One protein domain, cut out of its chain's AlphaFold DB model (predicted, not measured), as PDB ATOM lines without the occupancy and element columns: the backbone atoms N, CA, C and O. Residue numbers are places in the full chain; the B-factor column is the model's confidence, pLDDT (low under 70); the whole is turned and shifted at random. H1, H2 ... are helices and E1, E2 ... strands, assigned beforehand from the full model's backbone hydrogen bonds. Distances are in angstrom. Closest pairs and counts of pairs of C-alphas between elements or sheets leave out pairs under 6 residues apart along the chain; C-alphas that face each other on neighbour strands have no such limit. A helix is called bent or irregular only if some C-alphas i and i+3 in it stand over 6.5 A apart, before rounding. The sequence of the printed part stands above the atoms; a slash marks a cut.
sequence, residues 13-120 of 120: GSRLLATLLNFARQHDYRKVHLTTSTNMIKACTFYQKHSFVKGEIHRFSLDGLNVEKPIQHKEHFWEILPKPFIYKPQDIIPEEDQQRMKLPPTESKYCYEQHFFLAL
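Overview. This is residues 13 to 120 of the 120 residues of the protein "Hypothetical protein" of Rotaria sordida (UniProt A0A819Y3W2). A long, strongly twisted sheet of four strands makes the length of this domain, with H2 packed along one face, H1 beside E1 at one end and the short helices H4 and H5 at the other. From that second end a loose loop reaches away from the sheet, and its residues 66 to 79, most of H3 among them, stick out. The printed part has 108 residues with five named helices and four named strands, in the order H1 E1 H2 E2 H3 E3 H4 H5 E4; the class is mixed, helices and strands. The sheet runs E1, E4, E2, E3, all antiparallel. The whole is only just compact, close to loose, with a radius of gyration of the C-alphas of 15.4 A and spans of 43 by 36 by 23 A.

Along the chain. Begin with E4, residues 110 to 119, 29.6 A long, which ends at C-alpha 119, (17.838, 9.496, -9.254). Beside it find E1, residues 31 to 37, 20.3 A, and E2, residues 53 to 61, 25.1 A; E3 is residues 85 to 87. H1, residues 13 to 26, runs 20.0 A from C-alpha 13 at (34.458, 19.016, -6.765). H2 is residues 41 to 49, 12.3 A; H3 is 74 to 80, H4 is 95 to 100 and H5 is 105 to 108. H3 is irregular: C-alphas 75 and 78 are 7.1 A apart.

Arrangement. Look first across the sheet: N 34 and O 116 are 2.9 A apart between E1 and E4, N 113 and O 58 are 2.8 A apart between E4 and E2, and N 59 and O 85 are 2.8 A apart between E2 and E3, each within hydrogen-bond range. H2 is on the sheet at a height over the sheet of 8.9 A; it lies over E4, and only just not over E2, on which 2 of its 9 C-alphas fall. It runs along the strands, at 9 degrees to E4 on the local plane; the closest C-alphas of H2 and E4, Tyr 47 and Phe 116, are 7.3 A apart. E1, H2 and E2 form a split strand-helix-strand unit, two strands running the same way with E4 between them in the sheet, and its crossover is right-handed; E3, H4, H5 and E4 form another, with E2 between its two strands in the sheet, and its crossover is also right-handed. H1 only grazes the sheet with residues 20 to 25, and is near H2. H4 and H5 only graze the sheet too, and are close but not clearly touching, their closest C-alphas, Arg 100 and Ser 108, 5.4 A apart. H3 is not on the sheet. In H1, H2 and H4 every O i to N i+4 pair is within hydrogen-bond range; in H3 0 of 3 are, against 3 of 4 O i to N i+3 pairs, and H5 is too short for an O i to N i+4 pair.

Size, cuts and confidence. The C-alphas farthest apart, Gln 26 and Glu 96, are 43.3 A apart. The printed part has no cut, and the link from E2 to H3, 12 residues, is long. Look at residues 64 to 81 for pLDDT under 70; the mean of the printed part is 86.7.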
ATOM      1  N   GLY A  13      35.373  19.619  -5.791       93.75
ATOM      2  CA  GLY A  13      34.458  19.016  -6.765       93.75
ATOM      3  C   GLY A  13      33.328  18.227  -6.097       93.75
ATOM      4  O   GLY A  13      32.170  18.374  -6.479       93.75
ATOM      5  N   SER A  14      33.647  17.443  -5.065       94.88
ATOM      6  CA  SER A  14      32.661  16.670  -4.302       94.88
ATOM      7  C   SER A  14      31.713  17.579  -3.522       94.88
ATOM      8  O   SER A  14      30.513  17.334  -3.507       94.88
ATOM      9  N   ARG A  15      32.225  18.666  -2.926       95.69
ATOM     10  CA  ARG A  15      31.402  19.670  -2.234       95.69
ATOM     11  C   ARG A  15      30.450  20.379  -3.190       95.69
ATOM     12  O   ARG A  15      29.269  20.472  -2.889       95.69
ATOM     13  N   LEU A  16      30.936  20.814  -4.353       95.69
ATOM     14  CA  LEU A  16      30.105  21.432  -5.387       95.69
ATOM     15  C   LEU A  16      29.002  20.481  -5.863       95.69
ATOM     16  O   LEU A  16      27.845  20.887  -5.972       95.69
ATOM     17  N   LEU A  17      29.341  19.210  -6.100       96.56
ATOM     18  CA  LEU A  17      28.351  18.207  -6.475       96.56
ATOM     19  C   LEU A  17      27.335  17.980  -5.348       96.56
ATOM     20  O   LEU A  17      26.140  17.979  -5.610       96.56
ATOM     21  N   ALA A  18      27.776  17.855  -4.095       96.62
ATOM     22  CA  ALA A  18      26.881  17.703  -2.950       96.62
ATOM     23  C   ALA A  18      25.925  18.897  -2.800       96.62
ATOM     24  O   ALA A  18      24.733  18.698  -2.583       96.62
ATOM     25  N   THR A  19      26.415  20.127  -2.982       97.25
ATOM     26  CA  THR A  19      25.581  21.335  -2.987       97.25
ATOM     27  C   THR A  19      24.529  21.284  -4.093       97.25
ATOM     28  O   THR A  19      23.362  21.549  -3.816       97.25
ATOM     29  N   LEU A  20      24.903  20.881  -5.315       96.25
ATOM     30  CA  LEU A  20      23.959  20.709  -6.426       96.25
ATOM     31  C   LEU A  20      22.873  19.673  -6.097       96.25
ATOM     32  O   LEU A  20      21.695  19.924  -6.331       96.25
ATOM     33  N   LEU A  21      23.256  18.517  -5.552       97.19
ATOM     34  CA  LEU A  21      22.309  17.454  -5.209       97.19
ATOM     35  C   LEU A  21      21.375  17.871  -4.069       97.19
ATOM     36  O   LEU A  21      20.187  17.572  -4.114       97.19
ATOM     37  N   ASN A  22      21.891  18.581  -3.063       97.38
ATOM     38  CA  ASN A  22      21.077  19.098  -1.965       97.38
ATOM     39  C   ASN A  22      20.071  20.136  -2.455       97.38
ATOM     40  O   ASN A  22      18.898  20.027  -2.116       97.38
ATOM     41  N   PHE A  23      20.508  21.075  -3.298       97.56
ATOM     42  CA  PHE A  23      19.611  22.012  -3.966       97.56
ATOM     43  C   PHE A  23      18.519  21.257  -4.731       97.56
ATOM     44  O   PHE A  23      17.334  21.515  -4.556       97.56
ATOM     45  N   ALA A  24      18.905  20.257  -5.523       97.44
ATOM     46  CA  ALA A  24      17.947  19.513  -6.318       97.44
ATOM     47  C   ALA A  24      16.905  18.769  -5.448       97.44
ATOM     48  O   ALA A  24      15.716  18.793  -5.752       97.44
ATOM     49  N   ARG A  25      17.315  18.185  -4.315       97.00
ATOM     50  CA  ARG A  25      16.379  17.560  -3.361       97.00
ATOM     51  C   ARG A  25      15.463  18.567  -2.669       97.00
ATOM     52  O   ARG A  25      14.291  18.279  -2.489       97.00
ATOM     53  N   GLN A  26      15.982  19.738  -2.291       98.06
ATOM     54  CA  GLN A  26      15.201  20.799  -1.634       98.06
ATOM     55  C   GLN A  26      14.091  21.371  -2.521       98.06
ATOM     56  O   GLN A  26      13.129  21.930  -2.010       98.06
ATOM     57  N   HIS A  27      14.240  21.235  -3.837       97.94
ATOM     58  CA  HIS A  27      13.288  21.707  -4.836       97.94
ATOM     59  C   HIS A  27      12.511  20.561  -5.507       97.94
ATOM     60  O   HIS A  27      11.998  20.733  -6.610       97.94
ATOM     61  N   ASP A  28      12.445  19.388  -4.866       96.94
ATOM     62  CA  ASP A  28      11.671  18.221  -5.317       96.94
ATOM     63  C   ASP A  28      12.022  17.715  -6.730       96.94
ATOM     64  O   ASP A  28      11.222  17.054  -7.406       96.94
ATOM     65  N   TYR A  29      13.247  17.976  -7.196       97.38
ATOM     66  CA  TYR A  29      13.727  17.361  -8.424       97.38
ATOM     67  C   TYR A  29      13.914  15.861  -8.196       97.38
ATOM     68  O   TYR A  29      14.517  15.419  -7.224       97.38
ATOM     69  N   ARG A  30      13.430  15.056  -9.144       96.19
ATOM     70  CA  ARG A  30      13.490  13.585  -9.056       96.19
ATOM     71  C   ARG A  30      14.752  12.985  -9.670       96.19
ATOM     72  O   ARG A  30      15.036  11.801  -9.499       96.19
ATOM     73  N   LYS A  31      15.477  13.775 -10.463       96.38
ATOM     74  CA  LYS A  31      16.609  13.309 -11.259       96.38
ATOM     75  C   LYS A  31      17.580  14.448 -11.537       96.38
ATOM     76  O   LYS A  31      17.154  15.546 -11.886       96.38
ATOM     77  N   VAL A  32      18.872  14.148 -11.479       97.12
ATOM     78  CA  VAL A  32      19.937  15.000 -12.016       97.12
ATOM     79  C   VAL A  32      20.488  14.374 -13.285       97.12
ATOM     80  O   VAL A  32      20.765  13.173 -13.346       97.12
ATOM     81  N   HIS A  33      20.643  15.211 -14.302       96.38
ATOM     82  CA  HIS A  33      21.251  14.866 -15.573       96.38
ATOM     83  C   HIS A  33      22.478  15.751 -15.787       96.38
ATOM     84  O   HIS A  33      22.372  16.974 -15.745       96.38
ATOM     85  N   LEU A  34      23.636  15.128 -15.992       95.31
ATOM     86  CA  LEU A  34      24.890  15.804 -16.304       95.31
ATOM     87  C   LEU A  34      25.409  15.326 -17.657       95.31
ATOM     88  O   LEU A  34      25.310  14.143 -17.977       95.31
ATOM     89  N   THR A  35      26.025  16.232 -18.405       93.94
ATOM     90  CA  THR A  35      26.762  15.920 -19.632       93.94
ATOM     91  C   THR A  35      28.213  16.377 -19.497       93.94
ATOM     92  O   THR A  35      28.542  17.305 -18.750       93.94
ATOM     93  N   THR A  36      29.120  15.668 -20.161       94.00
ATOM     94  CA  THR A  36      30.541  16.028 -20.264       94.00
ATOM     95  C   THR A  36      31.133  15.393 -21.512       94.00
ATOM     96  O   THR A  36      30.678  14.328 -21.926       94.00
ATOM     97  N   SER A  37      32.186  15.976 -22.089       92.88
ATOM     98  CA  SER A  37      32.862  15.334 -23.220       92.88
ATOM     99  C   SER A  37      33.490  13.996 -22.820       92.88
ATOM    100  O   SER A  37      34.041  13.864 -21.723       92.88
ATOM    101  N   THR A  38      33.453  13.007 -23.717       94.38
ATOM    102  CA  THR A  38      34.005  11.660 -23.473       94.38
ATOM    103  C   THR A  38      35.507  11.674 -23.197       94.38
ATOM    104  O   THR A  38      35.996  10.856 -22.421       94.38
ATOM    105  N   ASN A  39      36.236  12.634 -23.771       92.44
ATOM    106  CA  ASN A  39      37.671  12.828 -23.554       92.44
ATOM    107  C   ASN A  39      38.009  13.405 -22.162       92.44
ATOM    108  O   ASN A  39      39.159  13.347 -21.722       92.44
ATOM    109  N   MET A  40      37.020  13.907 -21.410       92.06
ATOM    110  CA  MET A  40      37.198  14.384 -20.038       92.06
ATOM    111  C   MET A  40      37.171  13.207 -19.057       92.06
ATOM    112  O   MET A  40      36.339  13.145 -18.151       92.06
ATOM    113  N   ILE A  41      38.119  12.277 -19.206       93.00
ATOM    114  CA  ILE A  41      38.168  11.005 -18.466       93.00
ATOM    115  C   ILE A  41      38.024  11.213 -16.952       93.00
ATOM    116  O   ILE A  41      37.248  10.520 -16.298       93.00
ATOM    117  N   LYS A  42      38.700  12.228 -16.393       92.81
ATOM    118  CA  LYS A  42      38.610  12.564 -14.961       92.81
ATOM    119  C   LYS A  42      37.187  12.931 -14.527       92.81
ATOM    120  O   LYS A  42      36.779  12.512 -13.448       92.81
ATOM    121  N   ALA A  43      36.442  13.682 -15.340       94.19
ATOM    122  CA  ALA A  43      35.056  14.048 -15.049       94.19
ATOM    123  C   ALA A  43      34.134  12.826 -15.157       94.19
ATOM    124  O   ALA A  43      33.363  12.564 -14.237       94.19
ATOM    125  N   CYS A  44      34.292  12.021 -16.213       94.94
ATOM    126  CA  CYS A  44      33.551  10.772 -16.387       94.94
ATOM    127  C   CYS A  44      33.723   9.840 -15.178       94.94
ATOM    128  O   CYS A  44      32.741   9.404 -14.581       94.94
ATOM    129  N   THR A  45      34.967   9.582 -14.763       95.25
ATOM    130  CA  THR A  45      35.251   8.759 -13.578       95.25
ATOM    131  C   THR A  45      34.715   9.400 -12.299       95.25
ATOM    132  O   THR A  45      34.207   8.695 -11.429       95.25
ATOM    133  N   PHE A  46      34.818  10.724 -12.166       95.94
ATOM    134  CA  PHE A  46      34.317  11.447 -10.999       95.94
ATOM    135  C   PHE A  46      32.802  11.282 -10.829       95.94
ATOM    136  O   PHE A  46      32.364  10.972  -9.722       95.94
ATOM    137  N   TYR A  47      32.004  11.408 -11.893       96.69
ATOM    138  CA  TYR A  47      30.551  11.238 -11.798       96.69
ATOM    139  C   TYR A  47      30.151   9.792 -11.492       96.69
ATOM    140  O   TYR A  47      29.314   9.570 -10.620       96.69
ATOM    141  N   GLN A  48      30.807   8.801 -12.107       95.31
ATOM    142  CA  GLN A  48      30.557   7.385 -11.787       95.31
ATOM    143  C   GLN A  48      30.836   7.062 -10.314       95.31
ATOM    144  O   GLN A  48      30.082   6.321  -9.691       95.31
ATOM    145  N   LYS A  49      31.892   7.651  -9.733       95.81
ATOM    146  CA  LYS A  49      32.200   7.514  -8.299       95.81
ATOM    147  C   LYS A  49      31.123   8.108  -7.385       95.81
ATOM    148  O   LYS A  49      31.060   7.725  -6.225       95.81
ATOM    149  N   HIS A  50      30.287   9.011  -7.897       95.88
ATOM    150  CA  HIS A  50      29.166   9.619  -7.176       95.88
ATOM    151  C   HIS A  50      27.816   9.023  -7.602       95.88
ATOM    152  O   HIS A  50      26.803   9.720  -7.625       95.88
ATOM    153  N   SER A  51      27.811   7.735  -7.953       96.69
ATOM    154  CA  SER A  51      26.612   6.947  -8.264       96.69
ATOM    155  C   SER A  51      25.839   7.380  -9.512       96.69
ATOM    156  O   SER A  51      24.741   6.878  -9.751       96.69
ATOM    157  N   PHE A  52      26.395   8.265 -10.344       97.38
ATOM    158  CA  PHE A  52      25.790   8.550 -11.640       97.38
ATOM    159  C   PHE A  52      25.964   7.355 -12.577       97.38
ATOM    160  O   PHE A  52      27.070   6.849 -12.788       97.38
ATOM    161  N   VAL A  53      24.864   6.952 -13.204       96.75
ATOM    162  CA  VAL A  53      24.835   5.903 -14.220       96.75
ATOM    163  C   VAL A  53      25.160   6.517 -15.578       96.75
ATOM    164  O   VAL A  53      24.611   7.560 -15.939       96.75
ATOM    165  N   LYS A  54      26.052   5.868 -16.337       95.56
ATOM    166  CA  LYS A  54      26.336   6.250 -17.725       95.56
ATOM    167  C   LYS A  54      25.100   6.027 -18.589       95.56
ATOM    168  O   LYS A  54      24.530   4.939 -18.605       95.56
ATOM    169  N   GLY A  55      24.707   7.078 -19.284       96.06
ATOM    170  CA  GLY A  55      23.663   7.070 -20.286       96.06
ATOM    171  C   GLY A  55      24.215   6.941 -21.696       96.06
ATOM    172  O   GLY A  55      25.305   6.418 -21.931       96.06
ATOM    173  N   GLU A  56      23.426   7.460 -22.623       96.81
ATOM    174  CA  GLU A  56      23.772   7.586 -24.030       96.81
ATOM    175  C   GLU A  56      24.992   8.484 -24.274       96.81
ATOM    176  O   GLU A  56      25.376   9.306 -23.432       96.81
ATOM    177  N   ILE A  57      25.598   8.302 -25.446       96.75
ATOM    178  CA  ILE A  57      26.638   9.177 -25.969       96.75
ATOM    179  C   ILE A  57      26.095   9.893 -27.196       96.75
ATOM    180  O   ILE A  57      25.666   9.252 -28.156       96.75
ATOM    181  N   HIS A  58      26.134  11.220 -27.179       94.88
ATOM    182  CA  HIS A  58      25.759  12.040 -28.326       94.88
ATOM    183  C   HIS A  58      27.008  12.393 -29.125       94.88
ATOM    184  O   HIS A  58      27.975  12.914 -28.574       94.88
ATOM    185  N   ARG A  59      26.993  12.106 -30.428       93.62
ATOM    186  CA  ARG A  59      28.029  12.497 -31.385       93.62
ATOM    187  C   ARG A  59      27.510  13.617 -32.273       93.62
ATOM    188  O   ARG A  59      26.573  13.420 -33.048       93.62
ATOM    189  N   PHE A  60      28.185  14.753 -32.219       89.88
ATOM    190  CA  PHE A  60      27.922  15.932 -33.033       89.88
ATOM    191  C   PHE A  60      29.018  16.079 -34.088       89.88
ATOM    192  O   PHE A  60      30.199  16.058 -33.740       89.88
ATOM    193  N   SER A  61      28.640  16.232 -35.360       88.00
ATOM    194  CA  SER A  61      29.593  16.646 -36.396       88.00
ATOM    195  C   SER A  61      29.866  18.138 -36.274       88.00
ATOM    196  O   SER A  61      28.936  18.921 -36.090       88.00
ATOM    197  N   LEU A  62      31.136  18.522 -36.370       82.06
ATOM    198  CA  LEU A  62      31.555  19.921 -36.414       82.06
ATOM    199  C   LEU A  62      31.821  20.394 -37.849       82.06
ATOM    200  O   LEU A  62      32.210  21.543 -38.057       82.06
ATOM    201  N   ASP A  63      31.595  19.532 -38.844       77.12
ATOM    202  CA  ASP A  63      31.716  19.900 -40.251       77.12
ATOM    203  C   ASP A  63      30.696  20.996 -40.600       77.12
ATOM    204  O   ASP A  63      29.492  20.845 -40.388       77.12
ATOM    205  N   GLY A  64      31.178  22.120 -41.136       64.69
ATOM    206  CA  GLY A  64      30.335  23.254 -41.535       64.69
ATOM    207  C   GLY A  64      29.970  24.231 -40.410       64.69
ATOM    208  O   GLY A  64      29.344  25.255 -40.687       64.69
ATOM    209  N   LEU A  65      30.395  23.987 -39.164       66.88
ATOM    210  CA  LEU A  65      30.344  25.000 -38.108       66.88
ATOM    211  C   LEU A  65      31.450  26.031 -38.362       66.88
ATOM    212  O   LEU A  65      32.630  25.778 -38.133       66.88
ATOM    213  N   ASN A  66      31.066  27.211 -38.848       54.97
ATOM    214  CA  ASN A  66      31.972  28.345 -39.006       54.97
ATOM    215  C   ASN A  66      32.333  28.902 -37.613       54.97
ATOM    216  O   ASN A  66      31.676  29.805 -37.097       54.97
ATOM    217  N   VAL A  67      33.366  28.338 -36.976       53.91
ATOM    218  CA  VAL A  67      33.848  28.742 -35.633       53.91
ATOM    219  C   VAL A  67      34.605  30.088 -35.665       53.91
ATOM    220  O   VAL A  67      35.181  30.507 -34.667       53.91
ATOM    221  N   GLU A  68      34.605  30.803 -36.797       47.03
ATOM    222  CA  GLU A  68      35.269  32.111 -36.943       47.03
ATOM    223  C   GLU A  68      34.655  33.211 -36.070       47.03
ATOM    224  O   GLU A  68      35.324  34.193 -35.749       47.03
ATOM    225  N   LYS A  69      33.401  33.055 -35.627       44.47
ATOM    226  CA  LYS A  69      32.869  33.914 -34.570       44.47
ATOM    227  C   LYS A  69      33.267  33.307 -33.228       44.47
ATOM    228  O   LYS A  69      32.791  32.212 -32.920       44.47
ATOM    229  N   PRO A  70      34.101  33.987 -32.412       43.31
ATOM    230  CA  PRO A  70      34.361  33.521 -31.061       43.31
ATOM    231  C   PRO A  70      33.005  33.337 -30.390       43.31
ATOM    232  O   PRO A  70      32.161  34.230 -30.454       43.31
ATOM    233  N   ILE A  71      32.768  32.157 -29.822       51.47
ATOM    234  CA  ILE A  71      31.547  31.836 -29.088       51.47
ATOM    235  C   ILE A  71      31.507  32.796 -27.891       51.47
ATOM    236  O   ILE A  71      32.069  32.509 -26.837       51.47
ATOM    237  N   GLN A  72      30.923  33.985 -28.080       46.03
ATOM    238  CA  GLN A  72      30.920  35.062 -27.084       46.03
ATOM    239  C   GLN A  72      30.130  34.649 -25.835       46.03
ATOM    240  O   GLN A  72      30.408  35.128 -24.740       46.03
ATOM    241  N   HIS A  73      29.223  33.676 -25.977       47.22
ATOM    242  CA  HIS A  73      28.457  33.086 -24.889       47.22
ATOM    243  C   HIS A  73      28.376  31.566 -25.070       47.22
ATOM    244  O   HIS A  73      27.742  31.081 -26.005       47.22
ATOM    245  N   LYS A  74      28.996  30.801 -24.156       52.22
ATOM    246  CA  LYS A  74      28.943  29.321 -24.121       52.22
ATOM    247  C   LYS A  74      27.514  28.761 -24.079       52.22
ATOM    248  O   LYS A  74      27.308  27.595 -24.392       52.22
ATOM    249  N   GLU A  75      26.552  29.589 -23.689       52.03
ATOM    250  CA  GLU A  75      25.146  29.242 -23.479       52.03
ATOM    251  C   GLU A  75      24.407  28.939 -24.794       52.03
ATOM    252  O   GLU A  75      23.531  28.084 -24.801       52.03
ATOM    253  N   HIS A  76      24.848  29.513 -25.921       50.50
ATOM    254  CA  HIS A  76      24.247  29.277 -27.244       50.50
ATOM    255  C   HIS A  76      24.953  28.180 -28.054       50.50
ATOM    256  O   HIS A  76      24.536  27.867 -29.162       50.50
ATOM    257  N   PHE A  77      26.029  27.580 -27.529       56.84
ATOM    258  CA  PHE A  77      26.776  26.543 -28.248       56.84
ATOM    259  C   PHE A  77      25.876  25.360 -28.639       56.84
ATOM    260  O   PHE A  77      25.970  24.856 -29.752       56.84
ATOM    261  N   TRP A  78      24.953  24.979 -27.754       55.09
ATOM    262  CA  TRP A  78      24.050  23.838 -27.928       55.09
ATOM    263  C   TRP A  78      22.951  24.060 -28.969       55.09
ATOM    264  O   TRP A  78      22.430  23.091 -29.510       55.09
ATOM    265  N   GLU A  79      22.610  25.312 -29.272       58.69
ATOM    266  CA  GLU A  79      21.563  25.659 -30.242       58.69
ATOM    267  C   GLU A  79      22.063  25.602 -31.691       58.69
ATOM    268  O   GLU A  79      21.271  25.511 -32.625       58.69
ATOM    269  N   ILE A  80      23.384  25.647 -31.876       67.31
ATOM    270  CA  ILE A  80      24.043  25.668 -33.188       67.31
ATOM    271  C   ILE A  80      24.525  24.259 -33.568       67.31
ATOM    272  O   ILE A  80      24.902  24.008 -34.714       67.31
ATOM    273  N   LEU A  81      24.522  23.316 -32.622       66.19
ATOM    274  CA  LEU A  81      24.938  21.952 -32.905       66.19
ATOM    275  C   LEU A  81      23.903  21.244 -33.791       66.19
ATOM    276  O   LEU A  81      22.698  21.319 -33.533       66.19
ATOM    277  N   PRO A  82      24.354  20.512 -34.823       75.88
ATOM    278  CA  PRO A  82      23.461  19.687 -35.616       75.88
ATOM    279  C   PRO A  82      22.831  18.603 -34.740       75.88
ATOM    280  O   PRO A  82      23.353  18.241 -33.683       75.88
ATOM    281  N   LYS A  83      21.722  18.030 -35.213       84.50
ATOM    282  CA  LYS A  83      21.085  16.896 -34.538       84.50
ATOM    283  C   LYS A  83      22.126  15.791 -34.273       84.50
ATOM    284  O   LYS A  83      22.774  15.353 -35.229       84.50
ATOM    285  N   PRO A  84      22.284  15.322 -33.022       90.00
ATOM    286  CA  PRO A  84      23.302  14.337 -32.707       90.00
ATOM    287  C   PRO A  84      22.950  12.969 -33.282       90.00
ATOM    288  O   PRO A  84      21.783  12.572 -33.355       90.00
ATOM    289  N   PHE A  85      23.990  12.212 -33.613       92.69
ATOM    290  CA  PHE A  85      23.896  10.762 -33.667       92.69
ATOM    291  C   PHE A  85      24.001  10.215 -32.238       92.69
ATOM    292  O   PHE A  85      24.877  10.637 -31.487       92.69
ATOM    293  N   ILE A  86      23.124   9.290 -31.854       95.75
ATOM    294  CA  ILE A  86      23.018   8.811 -30.472       95.75
ATOM    295  C   ILE A  86      23.465   7.351 -30.405       95.75
ATOM    296  O   ILE A  86      22.858   6.502 -31.053       95.75
ATOM    297  N   TYR A  87      24.477   7.070 -29.582       95.88
ATOM    298  CA  TYR A  87      24.819   5.714 -29.150       95.88
ATOM    299  C   TYR A  87      24.133   5.427 -27.818       95.88
ATOM    300  O   TYR A  87      24.372   6.114 -26.821       95.88
ATOM    301  N   LYS A  88      23.293   4.399 -27.777       94.75
ATOM    302  CA  LYS A  88      22.696   3.890 -26.542       94.75
ATOM    303  C   LYS A  88      23.729   3.081 -25.747       94.75
ATOM    304  O   LYS A  88      24.675   2.561 -26.333       94.75
ATOM    305  N   PRO A  89      23.550   2.913 -24.423       89.75
ATOM    306  CA  PRO A  89      24.489   2.157 -23.588       89.75
ATOM    307  C   PRO A  89      24.802   0.731 -24.071       89.75
ATOM    308  O   PRO A  89      25.884   0.223 -23.797       89.75
ATOM    309  N   GLN A  90      23.862   0.085 -24.765       91.06
ATOM    310  CA  GLN A  90      24.008  -1.267 -25.312       91.06
ATOM    311  C   GLN A  90      24.598  -1.324 -26.730       91.06
ATOM    312  O   GLN A  90      24.816  -2.420 -27.246       91.06
ATOM    313  N   ASP A  91      24.804  -0.181 -27.382       93.56
ATOM    314  CA  ASP A  91      25.253  -0.148 -28.769       93.56
ATOM    315  C   ASP A  91      26.750  -0.467 -28.866       93.56
ATOM    316  O   ASP A  91      27.566  -0.041 -28.044       93.56
ATOM    317  N   ILE A  92      27.131  -1.190 -29.920       93.19
ATOM    318  CA  ILE A  92      28.538  -1.402 -30.261       93.19
ATOM    319  C   ILE A  92      29.035  -0.143 -30.977       93.19
ATOM    320  O   ILE A  92      28.647   0.135 -32.111       93.19
ATOM    321  N   ILE A  93      29.897   0.622 -30.309       93.38
ATOM    322  CA  ILE A  93      30.510   1.825 -30.884       93.38
ATOM    323  C   ILE A  93      31.608   1.392 -31.873       93.38
ATOM    324  O   ILE A  93      32.496   0.638 -31.460       93.38
ATOM    325  N   PRO A  94      31.598   1.863 -33.135       95.06
ATOM    326  CA  PRO A  94      32.646   1.563 -34.111       95.06
ATOM    327  C   PRO A  94      34.045   1.923 -33.601       95.06
ATOM    328  O   PRO A  94      34.214   2.932 -32.918       95.06
ATOM    329  N   GLU A  95      35.063   1.136 -33.956       94.81
ATOM    330  CA  GLU A  95      36.442   1.341 -33.479       94.81
ATOM    331  C   GLU A  95      36.969   2.753 -33.786       94.81
ATOM    332  O   GLU A  95      37.588   3.391 -32.935       94.81
ATOM    333  N   GLU A  96      36.645   3.282 -34.966       93.50
ATOM    334  CA  GLU A  96      36.995   4.645 -35.364       93.50
ATOM    335  C   GLU A  96      36.424   5.697 -34.396       93.50
ATOM    336  O   GLU A  96      37.140   6.593 -33.945       93.50
ATOM    337  N   ASP A  97      35.153   5.564 -34.010       93.31
ATOM    338  CA  ASP A  97      34.531   6.458 -33.034       93.31
ATOM    339  C   ASP A  97      35.150   6.273 -31.641       93.31
ATOM    340  O   ASP A  97      35.375   7.260 -30.944       93.31
ATOM    341  N   GLN A  98      35.509   5.049 -31.238       92.69
ATOM    342  CA  GLN A  98      36.191   4.811 -29.958       92.69
ATOM    343  C   GLN A  98      37.562   5.501 -29.881       92.69
ATOM    344  O   GLN A  98      37.966   5.969 -28.812       92.69
ATOM    345  N   GLN A  99      38.288   5.561 -31.001       93.06
ATOM    346  CA  GLN A  99      39.548   6.297 -31.095       93.06
ATOM    347  C   GLN A  99      39.293   7.808 -31.023       93.06
ATOM    348  O   GLN A  99      39.903   8.496 -30.202       93.06
ATOM    349  N   ARG A 100      38.329   8.318 -31.800       92.50
ATOM    350  CA  ARG A 100      37.972   9.746 -31.844       92.50
ATOM    351  C   ARG A 100      37.403  10.280 -30.527       92.50
ATOM    352  O   ARG A 100      37.688  11.417 -30.169       92.50
ATOM    353  N   MET A 101      36.677   9.466 -29.759       92.94
ATOM    354  CA  MET A 101      36.139   9.818 -28.433       92.94
ATOM    355  C   MET A 101      37.216  10.209 -27.410       92.94
ATOM    356  O   MET A 101      36.898  10.838 -26.397       92.94
ATOM    357  N   LYS A 102      38.473   9.815 -27.641       90.31
ATOM    358  CA  LYS A 102      39.618  10.152 -26.783       90.31
ATOM    359  C   LYS A 102      40.273  11.478 -27.170       90.31
ATOM    360  O   LYS A 102      41.068  11.997 -26.390       90.31
ATOM    361  N   LEU A 103      39.950  12.013 -28.345       88.06
ATOM    362  CA  LEU A 103      40.565  13.209 -28.907       88.06
ATOM    363  C   LEU A 103      39.769  14.472 -28.542       88.06
ATOM    364  O   LEU A 103      38.566  14.405 -28.257       88.06
ATOM    365  N   PRO A 104      40.413  15.649 -28.513       83.62
ATOM    366  CA  PRO A 104      39.703  16.918 -28.454       83.62
ATOM    367  C   PRO A 104      38.896  17.168 -29.743       83.62
ATOM    368  O   PRO A 104      39.307  16.726 -30.819       83.62
ATOM    369  N   PRO A 105      37.789  17.935 -29.668       81.38
ATOM    370  CA  PRO A 105      36.976  18.287 -30.838       81.38
ATOM    371  C   PRO A 105      37.761  18.905 -32.007       81.38
ATOM    372  O   PRO A 105      37.394  18.727 -33.165       81.38
ATOM    373  N   THR A 106      38.858  19.608 -31.704       79.62
ATOM    374  CA  THR A 106      39.766  20.225 -32.684       79.62
ATOM    375  C   THR A 106      40.482  19.211 -33.574       79.62
ATOM    376  O   THR A 106      40.863  19.553 -34.686       79.62
ATOM    377  N   GLU A 107      40.668  17.978 -33.100       82.62
ATOM    378  CA  GLU A 107      41.377  16.915 -33.821       82.62
ATOM    379  C   GLU A 107      40.411  15.902 -34.443       82.62
ATOM    380  O   GLU A 107      40.630  15.436 -35.557       82.62
ATOM    381  N   SER A 108      39.319  15.570 -33.748       84.19
ATOM    382  CA  SER A 108      38.352  14.575 -34.220       84.19
ATOM    383  C   SER A 108      37.390  15.106 -35.283       84.19
ATOM    384  O   SER A 108      36.813  14.293 -35.995       84.19
ATOM    385  N   LYS A 109      37.163  16.430 -35.362       86.50
ATOM    386  CA  LYS A 109      36.020  17.063 -36.065       86.50
ATOM    387  C   LYS A 109      34.640  16.653 -35.528       86.50
ATOM    388  O   LYS A 109      33.614  17.016 -36.096       86.50
ATOM    389  N   TYR A 110      34.606  15.932 -34.409       88.38
ATOM    390  CA  TYR A 110      33.385  15.485 -33.747       88.38
ATOM    391  C   TYR A 110      33.431  15.826 -32.260       88.38
ATOM    392  O   TYR A 110      34.431  15.590 -31.581       88.38
ATOM    393  N   CYS A 111      32.319  16.314 -31.723       89.88
ATOM    394  CA  CYS A 111      32.129  16.380 -30.280       89.88
ATOM    395  C   CYS A 111      31.379  15.127 -29.820       89.88
ATOM    396  O   CYS A 111      30.342  14.790 -30.388       89.88
ATOM    397  N   TYR A 112      31.897  14.449 -28.797       93.25
ATOM    398  CA  TYR A 112      31.241  13.303 -28.176       93.25
ATOM    399  C   TYR A 112      30.912  13.640 -26.729       93.25
ATOM    400  O   TYR A 112      31.811  13.946 -25.941       93.25
ATOM    401  N   GLU A 113      29.640  13.551 -26.370       94.06
ATOM    402  CA  GLU A 113      29.145  13.871 -25.039       94.06
ATOM    403  C   GLU A 113      28.622  12.632 -24.341       94.06
ATOM    404  O   GLU A 113      27.733  11.956 -24.841       94.06
ATOM    405  N   GLN A 114      29.159  12.344 -23.162       96.56
ATOM    406  CA  GLN A 114      28.658  11.297 -22.292       96.56
ATOM    407  C   GLN A 114      27.590  11.867 -21.360       96.56
ATOM    408  O   GLN A 114      27.860  12.775 -20.567       96.56
ATOM    409  N   HIS A 115      26.410  11.255 -21.393       97.06
ATOM    410  CA  HIS A 115      25.319  11.560 -20.477       97.06
ATOM    411  C   HIS A 115      25.460  10.760 -19.180       97.06
ATOM    412  O   HIS A 115      25.887   9.602 -19.190       97.06
ATOM    413  N   PHE A 116      25.087  11.372 -18.060       97.38
ATOM    414  CA  PHE A 116      25.141  10.804 -16.717       97.38
ATOM    415  C   PHE A 116      23.849  11.098 -15.965       97.38
ATOM    416  O   PHE A 116      23.400  12.243 -15.910       97.38
ATOM    417  N   PHE A 117      23.273  10.081 -15.332       97.12
ATOM    418  CA  PHE A 117      21.987  10.191 -14.651       97.12
ATOM    419  C   PHE A 117      22.061   9.727 -13.200       97.12
ATOM    420  O   PHE A 117      22.633   8.679 -12.914       97.12
ATOM    421  N   LEU A 118      21.421  10.474 -12.303       97.25
ATOM    422  CA  LEU A 118      21.238  10.101 -10.902       97.25
ATOM    423  C   LEU A 118      19.783  10.348 -10.494       97.25
ATOM    424  O   LEU A 118      19.273  11.449 -10.697       97.25
ATOM    425  N   ALA A 119      19.122   9.332  -9.938       95.12
ATOM    426  CA  ALA A 119      17.838   9.496  -9.254       95.12
ATOM    427  C   ALA A 119      18.084  10.044  -7.836       95.12
ATOM    428  O   ALA A 119      19.063   9.641  -7.201       95.12
ATOM    429  N   LEU A 120      17.255  10.993  -7.388       91.31
ATOM    430  CA  LEU A 120      17.467  11.763  -6.153       91.31
ATOM    431  C   LEU A 120      16.709  11.248  -4.936       91.31
ATOM    432  O   LEU A 120      15.594  10.714  -5.126       91.31
TER     433      LEU A 120